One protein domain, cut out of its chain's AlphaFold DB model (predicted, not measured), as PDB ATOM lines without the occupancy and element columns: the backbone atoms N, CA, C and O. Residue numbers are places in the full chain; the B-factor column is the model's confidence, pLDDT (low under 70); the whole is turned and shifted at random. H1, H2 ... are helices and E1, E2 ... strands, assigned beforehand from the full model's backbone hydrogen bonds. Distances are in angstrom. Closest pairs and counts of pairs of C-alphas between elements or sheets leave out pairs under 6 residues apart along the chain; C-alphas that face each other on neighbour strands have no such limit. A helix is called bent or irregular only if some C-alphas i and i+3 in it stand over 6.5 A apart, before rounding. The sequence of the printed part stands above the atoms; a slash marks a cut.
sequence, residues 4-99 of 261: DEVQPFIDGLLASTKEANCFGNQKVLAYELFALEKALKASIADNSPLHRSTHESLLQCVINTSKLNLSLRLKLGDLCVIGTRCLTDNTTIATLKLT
ATOM      1  N   ASP A   4     156.269 136.839 114.037       91.69
ATOM      2  CA  ASP A   4     156.030 138.288 114.064       91.69
ATOM      3  C   ASP A   4     157.337 139.099 114.126       91.69
ATOM      4  O   ASP A   4     157.380 140.256 113.712       91.69
ATOM      5  N   GLU A   5     158.430 138.481 114.579       92.25
ATOM      6  CA  GLU A   5     159.760 139.099 114.650       92.25
ATOM      7  C   GLU A   5     160.529 139.037 113.319       92.25
ATOM      8  O   GLU A   5     161.489 139.789 113.143       92.25
ATOM      9  N   VAL A   6     160.124 138.182 112.367       92.12
ATOM     10  CA  VAL A   6     160.869 137.990 111.107       92.12
ATOM     11  C   VAL A   6     160.886 139.259 110.257       92.12
ATOM     12  O   VAL A   6     161.943 139.646 109.768       92.12
ATOM     13  N   GLN A   7     159.741 139.920 110.067       91.94
ATOM     14  CA  GLN A   7     159.684 141.097 109.194       91.94
ATOM     15  C   GLN A   7     160.499 142.279 109.752       91.94
ATOM     16  O   GLN A   7     161.365 142.769 109.024       91.94
ATOM     17  N   PRO A   8     160.335 142.687 111.031       92.06
ATOM     18  CA  PRO A   8     161.178 143.727 111.625       92.06
ATOM     19  C   PRO A   8     162.674 143.404 111.552       92.06
ATOM     20  O   PRO A   8     163.502 144.294 111.361       92.06
ATOM     21  N   PHE A   9     163.035 142.124 111.672       91.62
ATOM     22  CA  PHE A   9     164.414 141.675 111.528       91.62
ATOM     23  C   PHE A   9     164.954 141.867 110.101       91.62
ATOM     24  O   PHE A   9     166.056 142.390 109.926       91.62
ATOM     25  N   ILE A  10     164.186 141.484 109.076       92.75
ATOM     26  CA  ILE A  10     164.565 141.676 107.667       92.75
ATOM     27  C   ILE A  10     164.715 143.167 107.333       92.75
ATOM     28  O   ILE A  10     165.655 143.548 106.631       92.75
ATOM     29  N   ASP A  11     163.847 144.017 107.883       88.56
ATOM     30  CA  ASP A  11     163.937 145.469 107.714       88.56
ATOM     31  C   ASP A  11     165.225 146.031 108.350       88.56
ATOM     32  O   ASP A  11     165.888 146.888 107.760       88.56
ATOM     33  N   GLY A  12     165.637 145.500 109.507       88.44
ATOM     34  CA  GLY A  12     166.924 145.817 110.135       88.44
ATOM     35  C   GLY A  12     168.127 145.389 109.284       88.44
ATOM     36  O   GLY A  12     169.055 146.172 109.080       88.44
ATOM     37  N   LEU A  13     168.087 144.185 108.705       88.56
ATOM     38  CA  LEU A  13     169.131 143.694 107.796       88.56
ATOM     39  C   LEU A  13     169.274 144.551 106.533       88.56
ATOM     40  O   LEU A  13     170.384 144.716 106.018       88.56
ATOM     41  N   LEU A  14     168.176 145.114 106.019       86.94
ATOM     42  CA  LEU A  14     168.213 146.008 104.861       86.94
ATOM     43  C   LEU A  14     169.084 147.248 105.122       86.94
ATOM     44  O   LEU A  14     169.749 147.726 104.204       86.94
ATOM     45  N   ALA A  15     169.093 147.773 106.348       84.19
ATOM     46  CA  ALA A  15     169.960 148.891 106.713       84.19
ATOM     47  C   ALA A  15     171.436 148.458 106.728       84.19
ATOM     48  O   ALA A  15     172.246 149.024 105.991       84.19
ATOM     49  N   SER A  16     171.761 147.384 107.454       86.81
ATOM     50  CA  SER A  16     173.135 146.870 107.581       86.81
ATOM     51  C   SER A  16     173.748 146.449 106.239       86.81
ATOM     52  O   SER A  16     174.931 146.661 105.975       86.81
ATOM     53  N   THR A  17     172.947 145.869 105.342       84.75
ATOM     54  CA  THR A  17     173.410 145.462 104.002       84.75
ATOM     55  C   THR A  17     173.698 146.647 103.082       84.75
ATOM     56  O   THR A  17     174.610 146.566 102.258       84.75
ATOM     57  N   LYS A  18     172.971 147.764 103.225       82.75
ATOM     58  CA  LYS A  18     173.276 149.004 102.494       82.75
ATOM     59  C   LYS A  18     174.610 149.592 102.941       82.75
ATOM     60  O   LYS A  18     175.403 149.973 102.088       82.75
ATOM     61  N   GLU A  19     174.881 149.609 104.243       80.81
ATOM     62  CA  GLU A  19     176.161 150.082 104.791       80.81
ATOM     63  C   GLU A  19     177.347 149.237 104.304       80.81
ATOM     64  O   GLU A  19     178.407 149.770 103.976       80.81
ATOM     65  N   ALA A  20     177.147 147.925 104.162       82.25
ATOM     66  CA  ALA A  20     178.158 147.008 103.641       82.25
ATOM     67  C   ALA A  20     178.456 147.177 102.133       82.25
ATOM     68  O   ALA A  20     179.375 146.528 101.630       82.25
ATOM     69  N   ASN A  21     177.698 148.010 101.401       81.25
ATOM     70  CA  ASN A  21     177.858 148.275  99.962       81.25
ATOM     71  C   ASN A  21     177.949 147.007  99.089       81.25
ATOM     72  O   ASN A  21     178.624 146.983  98.059       81.25
ATOM     73  N   CYS A  22     177.266 145.931  99.485       77.06
ATOM     74  CA  CYS A  22     177.391 144.631  98.831       77.06
ATOM     75  C   CYS A  22     176.479 144.476  97.600       77.06
ATOM     76  O   CYS A  22     176.780 143.677  96.717       77.06
ATOM     77  N   PHE A  23     175.404 145.255  97.457       81.44
ATOM     78  CA  PHE A  23     174.523 145.181  96.285       81.44
ATOM     79  C   PHE A  23     174.409 146.534  95.583       81.44
ATOM     80  O   PHE A  23     173.772 147.454  96.087       81.44
ATOM     81  N   GLY A  24     174.940 146.627  94.359       74.25
ATOM     82  CA  GLY A  24     174.734 147.795  93.489       74.25
ATOM     83  C   GLY A  24     173.311 147.902  92.917       74.25
ATOM     84  O   GLY A  24     172.942 148.925  92.350       74.25
ATOM     85  N   ASN A  25     172.495 146.851  93.065       83.56
ATOM     86  CA  ASN A  25     171.123 146.788  92.572       83.56
ATOM     87  C   ASN A  25     170.151 146.459  93.715       83.56
ATOM     88  O   ASN A  25     170.088 145.321  94.186       83.56
ATOM     89  N   GLN A  26     169.343 147.444  94.114       84.69
ATOM     90  CA  GLN A  26     168.369 147.304  95.204       84.69
ATOM     91  C   GLN A  26     167.323 146.210  94.945       84.69
ATOM     92  O   GLN A  26     166.864 145.562  95.884       84.69
ATOM     93  N   LYS A  27     166.979 145.951  93.677       87.50
ATOM     94  CA  LYS A  27     166.046 144.881  93.305       87.50
ATOM     95  C   LYS A  27     166.629 143.500  93.607       87.50
ATOM     96  O   LYS A  27     165.894 142.609  94.019       87.50
ATOM     97  N   VAL A  28     167.937 143.321  93.410       86.62
ATOM     98  CA  VAL A  28     168.625 142.063  93.735       86.62
ATOM     99  C   VAL A  28     168.636 141.859  95.245       86.62
ATOM    100  O   VAL A  28     168.168 140.822  95.694       86.62
ATOM    101  N   LEU A  29     169.042 142.869  96.020       90.19
ATOM    102  CA  LEU A  29     169.020 142.799  97.486       90.19
ATOM    103  C   LEU A  29     167.630 142.435  98.031       90.19
ATOM    104  O   LEU A  29     167.516 141.551  98.873       90.19
ATOM    105  N   ALA A  30     166.567 143.050  97.507       89.94
ATOM    106  CA  ALA A  30     165.200 142.722  97.909       89.94
ATOM    107  C   ALA A  30     164.845 141.246  97.651       89.94
ATOM    108  O   ALA A  30     164.199 140.615  98.484       89.94
ATOM    109  N   TYR A  31     165.286 140.666  96.527       90.44
ATOM    110  CA  TYR A  31     165.077 139.242  96.262       90.44
ATOM    111  C   TYR A  31     165.820 138.336  97.242       90.44
ATOM    112  O   TYR A  31     165.268 137.313  97.647       90.44
ATOM    113  N   GLU A  32     167.051 138.695  97.604       92.25
ATOM    114  CA  GLU A  32     167.866 137.934  98.551       92.25
ATOM    115  C   GLU A  32     167.257 137.975  99.959       92.25
ATOM    116  O   GLU A  32     167.074 136.931 100.584       92.25
ATOM    117  N   LEU A  33     166.844 139.158 100.421       93.94
ATOM    118  CA  LEU A  33     166.183 139.325 101.717       93.94
ATOM    119  C   LEU A  33     164.829 138.610 101.777       93.94
ATOM    120  O   LEU A  33     164.529 137.958 102.771       93.94
ATOM    121  N   PHE A  34     164.042 138.643 100.699       94.00
ATOM    122  CA  PHE A  34     162.782 137.900 100.626       94.00
ATOM    123  C   PHE A  34     162.990 136.377 100.639       94.00
ATOM    124  O   PHE A  34     162.193 135.629 101.209       94.00
ATOM    125  N   ALA A  35     164.061 135.885 100.011       94.00
ATOM    126  CA  ALA A  35     164.415 134.472 100.083       94.00
ATOM    127  C   ALA A  35     164.838 134.071 101.507       94.00
ATOM    128  O   ALA A  35     164.411 133.022 101.992       94.00
ATOM    129  N   LEU A  36     165.603 134.925 102.196       95.56
ATOM    130  CA  LEU A  36     165.971 134.721 103.596       95.56
ATOM    131  C   LEU A  36     164.745 134.721 104.518       95.56
ATOM    132  O   LEU A  36     164.606 133.829 105.350       95.56
ATOM    133  N   GLU A  37     163.833 135.676 104.338       95.38
ATOM    134  CA  GLU A  37     162.571 135.758 105.075       95.38
ATOM    135  C   GLU A  37     161.786 134.444 104.966       95.38
ATOM    136  O   GLU A  37     161.373 133.868 105.973       95.38
ATOM    137  N   LYS A  38     161.638 133.916 103.745       94.94
ATOM    138  CA  LYS A  38     160.986 132.622 103.508       94.94
ATOM    139  C   LYS A  38     161.688 131.475 104.226       94.94
ATOM    140  O   LYS A  38     161.007 130.646 104.825       94.94
ATOM    141  N   ALA A  39     163.018 131.426 104.177       93.56
ATOM    142  CA  ALA A  39     163.796 130.389 104.847       93.56
ATOM    143  C   ALA A  39     163.636 130.447 106.378       93.56
ATOM    144  O   ALA A  39     163.464 129.410 107.014       93.56
ATOM    145  N   LEU A  40     163.615 131.647 106.967       95.44
ATOM    146  CA  LEU A  40     163.385 131.840 108.402       95.44
ATOM    147  C   LEU A  40     161.972 131.415 108.812       95.44
ATOM    148  O   LEU A  40     161.813 130.682 109.785       95.44
ATOM    149  N   LYS A  41     160.948 131.808 108.044       95.56
ATOM    150  CA  LYS A  41     159.555 131.403 108.297       95.56
ATOM    151  C   LYS A  41     159.377 129.885 108.216       95.56
ATOM    152  O   LYS A  41     158.769 129.301 109.109       95.56
ATOM    153  N   ALA A  42     159.944 129.248 107.190       93.50
ATOM    154  CA  ALA A  42     159.947 127.791 107.062       93.50
ATOM    155  C   ALA A  42     160.682 127.132 108.237       93.50
ATOM    156  O   ALA A  42     160.165 126.212 108.856       93.50
ATOM    157  N   SER A  43     161.837 127.674 108.633       93.75
ATOM    158  CA  SER A  43     162.595 127.163 109.774       93.75
ATOM    159  C   SER A  43     161.820 127.195 111.092       93.75
ATOM    160  O   SER A  43     162.024 126.302 111.911       93.75
ATOM    161  N   ILE A  44     160.953 128.189 111.311       93.06
ATOM    162  CA  ILE A  44     160.071 128.236 112.485       93.06
ATOM    163  C   ILE A  44     159.034 127.112 112.408       93.06
ATOM    164  O   ILE A  44     158.849 126.391 113.386       93.06
ATOM    165  N   ALA A  45     158.384 126.945 111.252       91.19
ATOM    166  CA  ALA A  45     157.369 125.912 111.043       91.19
ATOM    167  C   ALA A  45     157.942 124.492 111.201       91.19
ATOM    168  O   ALA A  45     157.334 123.649 111.856       91.19
ATOM    169  N   ASP A  46     159.144 124.267 110.673       90.31
ATOM    170  CA  ASP A  46     159.825 122.970 110.679       90.31
ATOM    171  C   ASP A  46     160.652 122.733 111.958       90.31
ATOM    172  O   ASP A  46     161.328 121.713 112.088       90.31
ATOM    173  N   ASN A  47     160.649 123.688 112.900       86.38
ATOM    174  CA  ASN A  47     161.481 123.691 114.110       86.38
ATOM    175  C   ASN A  47     162.987 123.457 113.828       86.38
ATOM    176  O   ASN A  47     163.722 122.895 114.643       86.38
ATOM    177  N   SER A  48     163.456 123.910 112.664       88.81
ATOM    178  CA  SER A  48     164.871 123.908 112.280       88.81
ATOM    179  C   SER A  48     165.640 124.967 113.077       88.81
ATOM    180  O   SER A  48     165.073 126.016 113.376       88.81
ATOM    181  N   PRO A  49     166.927 124.766 113.407       89.81
ATOM    182  CA  PRO A  49     167.716 125.721 114.192       89.81
ATOM    183  C   PRO A  49     167.868 127.117 113.555       89.81
ATOM    184  O   PRO A  49     168.052 128.079 114.293       89.81
ATOM    185  N   LEU A  50     167.749 127.268 112.230       92.81
ATOM    186  CA  LEU A  50     168.048 128.517 111.505       92.81
ATOM    187  C   LEU A  50     167.340 129.773 112.063       92.81
ATOM    188  O   LEU A  50     167.951 130.835 112.144       92.81
ATOM    189  N   HIS A  51     166.085 129.680 112.513       92.38
ATOM    190  CA  HIS A  51     165.349 130.811 113.108       92.38
ATOM    191  C   HIS A  51     165.929 131.320 114.447       92.38
ATOM    192  O   HIS A  51     165.449 132.311 115.012       92.38
ATOM    193  N   ARG A  52     166.921 130.617 115.002       91.94
ATOM    194  CA  ARG A  52     167.660 130.983 116.220       91.94
ATOM    195  C   ARG A  52     169.060 131.510 115.918       91.94
ATOM    196  O   ARG A  52     169.784 131.823 116.859       91.94
ATOM    197  N   SER A  53     169.442 131.590 114.643       93.19
ATOM    198  CA  SER A  53     170.761 132.065 114.244       93.19
ATOM    199  C   SER A  53     171.004 133.515 114.657       93.19
ATOM    200  O   SER A  53     170.084 134.337 114.684       93.19
ATOM    201  N   THR A  54     172.259 133.844 114.969       91.12
ATOM    202  CA  THR A  54     172.646 135.214 115.326       91.12
ATOM    203  C   THR A  54     172.448 136.177 114.155       91.12
ATOM    204  O   THR A  54     172.641 135.811 112.993       91.12
ATOM    205  N   HIS A  55     172.122 137.436 114.467       91.31
ATOM    206  CA  HIS A  55     171.966 138.496 113.465       91.31
ATOM    207  C   HIS A  55     173.204 138.625 112.567       91.31
ATOM    208  O   HIS A  55     173.070 138.649 111.345       91.31
ATOM    209  N   GLU A  56     174.397 138.622 113.166       92.25
ATOM    210  CA  GLU A  56     175.660 138.739 112.435       92.25
ATOM    211  C   GLU A  56     175.850 137.593 111.433       92.25
ATOM    212  O   GLU A  56     176.174 137.828 110.274       92.25
ATOM    213  N   SER A  57     175.572 136.348 111.831       92.56
ATOM    214  CA  SER A  57     175.732 135.201 110.928       92.56
ATOM    215  C   SER A  57     174.769 135.236 109.733       92.56
ATOM    216  O   SER A  57     175.156 134.925 108.604       92.56
ATOM    217  N   LEU A  58     173.527 135.686 109.946       94.62
ATOM    218  CA  LEU A  58     172.532 135.857 108.883       94.62
ATOM    219  C   LEU A  58     172.926 136.996 107.930       94.62
ATOM    220  O   LEU A  58     172.829 136.837 106.711       94.62
ATOM    221  N   LEU A  59     173.432 138.112 108.466       93.50
ATOM    222  CA  LEU A  59     173.965 139.220 107.672       93.50
ATOM    223  C   LEU A  59     175.149 138.765 106.810       93.50
ATOM    224  O   LEU A  59     175.170 139.034 105.607       93.50
ATOM    225  N   GLN A  60     176.099 138.026 107.388       92.50
ATOM    226  CA  GLN A  60     177.240 137.492 106.646       92.50
ATOM    227  C   GLN A  60     176.811 136.537 105.532       92.50
ATOM    228  O   GLN A  60     177.392 136.580 104.450       92.50
ATOM    229  N   CYS A  61     175.762 135.731 105.730       93.25
ATOM    230  CA  CYS A  61     175.203 134.907 104.656       93.25
ATOM    231  C   CYS A  61     174.734 135.763 103.468       93.25
ATOM    232  O   CYS A  61     175.104 135.476 102.331       93.25
ATOM    233  N   VAL A  62     173.993 136.847 103.716       93.81
ATOM    234  CA  VAL A  62     173.518 137.763 102.658       93.81
ATOM    235  C   VAL A  62     174.672 138.522 101.990       93.81
ATOM    236  O   VAL A  62     174.683 138.707 100.775       93.81
ATOM    237  N   ILE A  63     175.680 138.948 102.751       92.12
ATOM    238  CA  ILE A  63     176.869 139.607 102.189       92.12
ATOM    239  C   ILE A  63     177.655 138.636 101.301       92.12
ATOM    240  O   ILE A  63     178.096 139.000 100.209       92.12
ATOM    241  N   ASN A  64     177.831 137.397 101.754       92.31
ATOM    242  CA  ASN A  64     178.583 136.387 101.026       92.31
ATOM    243  C   ASN A  64     177.879 135.957  99.734       92.31
ATOM    244  O   ASN A  64     178.570 135.693  98.751       92.31
ATOM    245  N   THR A  65     176.541 135.953  99.675       92.69
ATOM    246  CA  THR A  65     175.829 135.657  98.417       92.69
ATOM    247  C   THR A  65     176.143 136.692  97.342       92.69
ATOM    248  O   THR A  65     176.462 136.320  96.212       92.69
ATOM    249  N   SER A  66     176.172 137.976  97.713       90.38
ATOM    250  CA  SER A  66     176.615 139.059  96.831       90.38
ATOM    251  C   SER A  66     178.071 138.875  96.393       90.38
ATOM    252  O   SER A  66     178.354 138.873  95.198       90.38
ATOM    253  N   LYS A  67     178.998 138.672  97.340       90.44
ATOM    254  CA  LYS A  67     180.441 138.580  97.043       90.44
ATOM    255  C   LYS A  67     180.794 137.404  96.132       90.44
ATOM    256  O   LYS A  67     181.773 137.478  95.391       90.44
ATOM    257  N   LEU A  68     180.009 136.328  96.195       91.00
ATOM    258  CA  LEU A  68     180.133 135.162  95.321       91.00
ATOM    259  C   LEU A  68     179.378 135.308  93.989       91.00
ATOM    260  O   LEU A  68     179.456 134.413  93.150       91.00
ATOM    261  N   ASN A  69     178.648 136.407  93.776       89.06
ATOM    262  CA  ASN A  69     177.745 136.599  92.640       89.06
ATOM    263  C   ASN A  69     176.722 135.449  92.491       89.06
ATOM    264  O   ASN A  69     176.431 135.005  91.371       89.06
ATOM    265  N   LEU A  70     176.188 134.966  93.618       89.81
ATOM    266  CA  LEU A  70     175.184 133.897  93.723       89.81
ATOM    267  C   LEU A  70     173.841 134.433  94.248       89.81
ATOM    268  O   LEU A  70     173.686 135.629  94.489       89.81
ATOM    269  N   SER A  71     172.847 133.550  94.394       90.19
ATOM    270  CA  SER A  71     171.505 133.918  94.854       90.19
ATOM    271  C   SER A  71     170.897 132.871  95.790       90.19
ATOM    272  O   SER A  71     170.948 131.676  95.520       90.19
ATOM    273  N   LEU A  72     170.241 133.345  96.849       91.44
ATOM    274  CA  LEU A  72     169.429 132.588  97.809       91.44
ATOM    275  C   LEU A  72     168.101 132.108  97.225       91.44
ATOM    276  O   LEU A  72     167.363 131.352  97.859       91.44
ATOM    277  N   ARG A  73     167.736 132.575  96.029       87.94
ATOM    278  CA  ARG A  73     166.473 132.198  95.400       87.94
ATOM    279  C   ARG A  73     166.473 130.705  95.097       87.94
ATOM    280  O   ARG A  73     167.162 130.260  94.185       87.94
ATOM    281  N   LEU A  74     165.585 129.977  95.771       80.19
ATOM    282  CA  LEU A  74     165.442 128.521  95.661       80.19
ATOM    283  C   LEU A  74     165.399 128.012  94.208       80.19
ATOM    284  O   LEU A  74     166.019 127.011  93.884       80.19
ATOM    285  N   LYS A  75     164.721 128.747  93.312       81.88
ATOM    286  CA  LYS A  75     164.597 128.403  91.885       81.88
ATOM    287  C   LYS A  75     165.924 128.342  91.115       81.88
ATOM    288  O   LYS A  75     165.948 127.782  90.030       81.88
ATOM    289  N   LEU A  76     166.975 128.999  91.611       80.56
ATOM    290  CA  LEU A  76     168.298 128.983  90.985       80.56
ATOM    291  C   LEU A  76     169.162 127.832  91.495       80.56
ATOM    292  O   LEU A  76     170.076 127.428  90.788       80.56
ATOM    293  N   GLY A  77     168.865 127.307  92.689       83.25
ATOM    294  CA  GLY A  77     169.541 126.136  93.240       83.25
ATOM    295  C   GLY A  77     171.031 126.330  93.531       83.25
ATOM    296  O   GLY A  77     171.745 125.340  93.631       83.25
ATOM    297  N   ASP A  78     171.522 127.567  93.653       87.31
ATOM    298  CA  ASP A  78     172.953 127.831  93.857       87.31
ATOM    299  C   ASP A  78     173.389 127.534  95.305       87.31
ATOM    300  O   ASP A  78     174.472 127.010  95.563       87.31
ATOM    301  N   LEU A  79     172.560 127.902  96.280       91.00
ATOM    302  CA  LEU A  79     172.872 127.765  97.700       91.00
ATOM    303  C   LEU A  79     171.605 127.856  98.559       91.00
ATOM    304  O   LEU A  79     170.538 128.262  98.091       91.00
ATOM    305  N   CYS A  80     171.741 127.520  99.836       90.81
ATOM    306  CA  CYS A  80     170.757 127.823 100.869       90.81
ATOM    307  C   CYS A  80     171.445 128.274 102.164       90.81
ATOM    308  O   CYS A  80     172.656 128.115 102.327       90.81
ATOM    309  N   VAL A  81     170.669 128.852 103.082       91.50
ATOM    310  CA  VAL A  81     171.134 129.140 104.445       91.50
ATOM    311  C   VAL A  81     170.698 128.005 105.350       91.50
ATOM    312  O   VAL A  81     169.530 127.610 105.331       91.50
ATOM    313  N   ILE A  82     171.623 127.506 106.157       89.31
ATOM    314  CA  ILE A  82     171.351 126.517 107.197       89.31
ATOM    315  C   ILE A  82     171.751 127.084 108.555       89.31
ATOM    316  O   ILE A  82     172.600 127.966 108.639       89.31
ATOM    317  N   GLY A  83     171.097 126.615 109.615       88.00
ATOM    318  CA  GLY A  83     171.484 126.925 110.986       88.00
ATOM    319  C   GLY A  83     172.238 125.749 111.585       88.00
ATOM    320  O   GLY A  83     171.718 124.636 111.578       88.00
ATOM    321  N   THR A  84     173.411 126.002 112.148       85.19
ATOM    322  CA  THR A  84     174.194 125.003 112.875       85.19
ATOM    323  C   THR A  84     174.213 125.388 114.346       85.19
ATOM    324  O   THR A  84     174.575 126.509 114.710       85.19
ATOM    325  N   ARG A  85     173.758 124.477 115.211       83.69
ATOM    326  CA  ARG A  85     173.732 124.691 116.661       83.69
ATOM    327  C   ARG A  85     175.057 124.241 117.259       83.69
ATOM    328  O   ARG A  85     175.391 123.061 117.201       83.69
ATOM    329  N   CYS A  86     175.771 125.169 117.874       79.81
ATOM    330  CA  CYS A  86     176.944 124.879 118.673       79.81
ATOM    331  C   CYS A  86     176.518 124.166 119.966       79.81
ATOM    332  O   CYS A  86     175.680 124.662 120.724       79.81
ATOM    333  N   LEU A  87     177.069 122.976 120.214       76.00
ATOM    334  CA  LEU A  87     176.695 122.161 121.376       76.00
ATOM    335  C   LEU A  87     177.285 122.690 122.691       76.00
ATOM    336  O   LEU A  87     176.745 122.386 123.752       76.00
ATOM    337  N   THR A  88     178.369 123.469 122.639       78.19
ATOM    338  CA  THR A  88     179.092 123.922 123.837       78.19
ATOM    339  C   THR A  88     178.473 125.158 124.479       78.19
ATOM    340  O   THR A  88     178.325 125.197 125.695       78.19
ATOM    341  N   ASP A  89     178.097 126.160 123.685       83.81
ATOM    342  CA  ASP A  89     177.541 127.433 124.174       83.81
ATOM    343  C   ASP A  89     176.063 127.627 123.804       83.81
ATOM    344  O   ASP A  89     175.460 128.655 124.117       83.81
ATOM    345  N   ASN A  90     175.463 126.618 123.166       79.50
ATOM    346  CA  ASN A  90     174.074 126.608 122.729       79.50
ATOM    347  C   ASN A  90     173.719 127.700 121.701       79.50
ATOM    348  O   ASN A  90     172.536 127.926 121.419       79.50
ATOM    349  N   THR A  91     174.718 128.375 121.132       88.50
ATOM    350  CA  THR A  91     174.509 129.374 120.086       88.50
ATOM    351  C   THR A  91     174.135 128.694 118.778       88.50
ATOM    352  O   THR A  91     174.446 127.529 118.535       88.50
ATOM    353  N   THR A  92     173.400 129.401 117.925       89.31
ATOM    354  CA  THR A  92     173.146 128.943 116.560       89.31
ATOM    355  C   THR A  92     173.750 129.942 115.590       89.31
ATOM    356  O   THR A  92     173.545 131.149 115.726       89.31
ATOM    357  N   ILE A  93     174.501 129.438 114.619       90.69
ATOM    358  CA  ILE A  93     175.153 130.229 113.580       90.69
ATOM    359  C   ILE A  93     174.520 129.863 112.242       90.69
ATOM    360  O   ILE A  93     174.303 128.690 111.948       90.69
ATOM    361  N   ALA A  94     174.172 130.870 111.446       91.25
ATOM    362  CA  ALA A  94     173.775 130.675 110.063       91.25
ATOM    363  C   ALA A  94     175.011 130.537 109.167       91.25
ATOM    364  O   ALA A  94     175.916 131.372 109.229       91.25
ATOM    365  N   THR A  95     175.010 129.534 108.296       89.56
ATOM    366  CA  THR A  95     176.034 129.341 107.267       89.56
ATOM    367  C   THR A  95     175.409 129.148 105.893       89.56
ATOM    368  O   THR A  95     174.252 128.743 105.746       89.56
ATOM    369  N   LEU A  96     176.177 129.483 104.854       90.25
ATOM    370  CA  LEU A  96     175.801 129.190 103.478       90.25
ATOM    371  C   LEU A  96     176.178 127.750 103.157       90.25
ATOM    372  O   LEU A  96     177.353 127.404 103.190       90.25
ATOM    373  N   LYS A  97     175.202 126.941 102.757       89.00
ATOM    374  CA  LYS A  97     175.440 125.637 102.143       89.00
ATOM    375  C   LYS A  97     175.335 125.793 100.629       89.00
ATOM    376  O   LYS A  97     174.245 126.011 100.102       89.00
ATOM    377  N   LEU A  98     176.469 125.712  99.935       89.94
ATOM    378  CA  LEU A  98     176.495 125.726  98.471       89.94
ATOM    379  C   LEU A  98     176.145 124.351  97.902       89.94
ATOM    380  O   LEU A  98     176.533 123.329  98.471       89.94
ATOM    381  N   THR A  99     175.470 124.348  96.755       89.00
ATOM    382  CA  THR A  99     175.352 123.168  95.891       89.00
ATOM    383  C   THR A  99     176.592 123.035  95.009       89.00
ATOM    384  O   THR A  99     177.368 123.986  94.853       89.00
TER     385      THR A  99
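What this domain is: This is residues 4 to 99 of the 261 residues of an uncharacterized protein of Photobacterium damsela subsp. piscicida (UniProt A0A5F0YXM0). What is the main picture? H2 and H4 form a middle layer, with H1 packed over one side of it and the hairpin of strands E1 and E2 on the other, while the very short H3 sits between one end of H2 and the hairpin. What is it made of? The printed part has 96 residues, with four named helices and then two named strands in the order H1 H2 H3 H4 E1 E2; the sheet E1 - E2 is antiparallel and the class is mixed, helices and strands. How large is it? It is compact, with a radius of gyration of the C-alphas of 12.7 A and spans of 38 by 28 by 24 A.

How they stand to each other: How do the first helices stand? H1, residues 4 to 19, and H2, residues 26 to 45, form a helical hairpin: they touch, closest at the C-alphas of Ile 10 and Leu 33, 6.6 A, at a shallow tilt of 32 degrees, opposite ways; H2 touches H1 with residues 33 to 41 alone. H2 touches H3, residues 49 to 52, with residues 40 to 44 alone, closest at the C-alphas of Leu 40 and His 51, 5.2 A. Where is H4? H4, residues 55 to 67, touches H1 through residues 59 to 63 of H4 and 13 to 17 of H1 alone, closest at the C-alphas of Leu 13 and Leu 59, 6.6 A, at a steep tilt of 51 degrees, the same way. H2 and H4 are close but not clearly touching, with the C-alphas of Glu 32 and Val 62 closest at 7.0 A. How do the strands pair? E1, residues 79 to 85, and E2, residues 92 to 98, form an antiparallel hairpin, with N 82 and O 95 at 2.9 A and N 84 and O 93 at 2.8 A, within hydrogen-bond range. The closest C-alphas of H4 and E2 are those of Ser 57 and Ala 94, 5.0 A, and of H3 and E1 those of Leu 50 and Gly 83, 3.8 A; H1 is apart from both strands. Are the helix backbones complete? Every O i to N i+4 pair is within hydrogen-bond range in H2 and H4, and 10 of 12 are in H1; H3 is too short for such a pair.

Where its parts are: Where does H1 begin? C-alpha 4 is at (156.030, 138.288, 114.064), and H1 is 25.1 A long; it is only just irregular, with C-alphas 4 and 7 6.7 A apart. How long are the others? H2 measures 28.8 A, H3 5.6 A, H4 18.5 A, E1 19.2 A and E2 18.7 A. Where does E2 end? C-alpha 98 is at (176.495, 125.726, 98.471).

The domain as a whole: What is its extent? The two C-alphas farthest apart, those of Asn 25 and Thr 88, are 39.5 A apart. Are there cuts or long links? The printed part has no cut, and the link from H4 to E1, 11 residues, is long. Is confidence low anywhere? No printed residue is under 70, and the mean pLDDT of the printed part is 88.9.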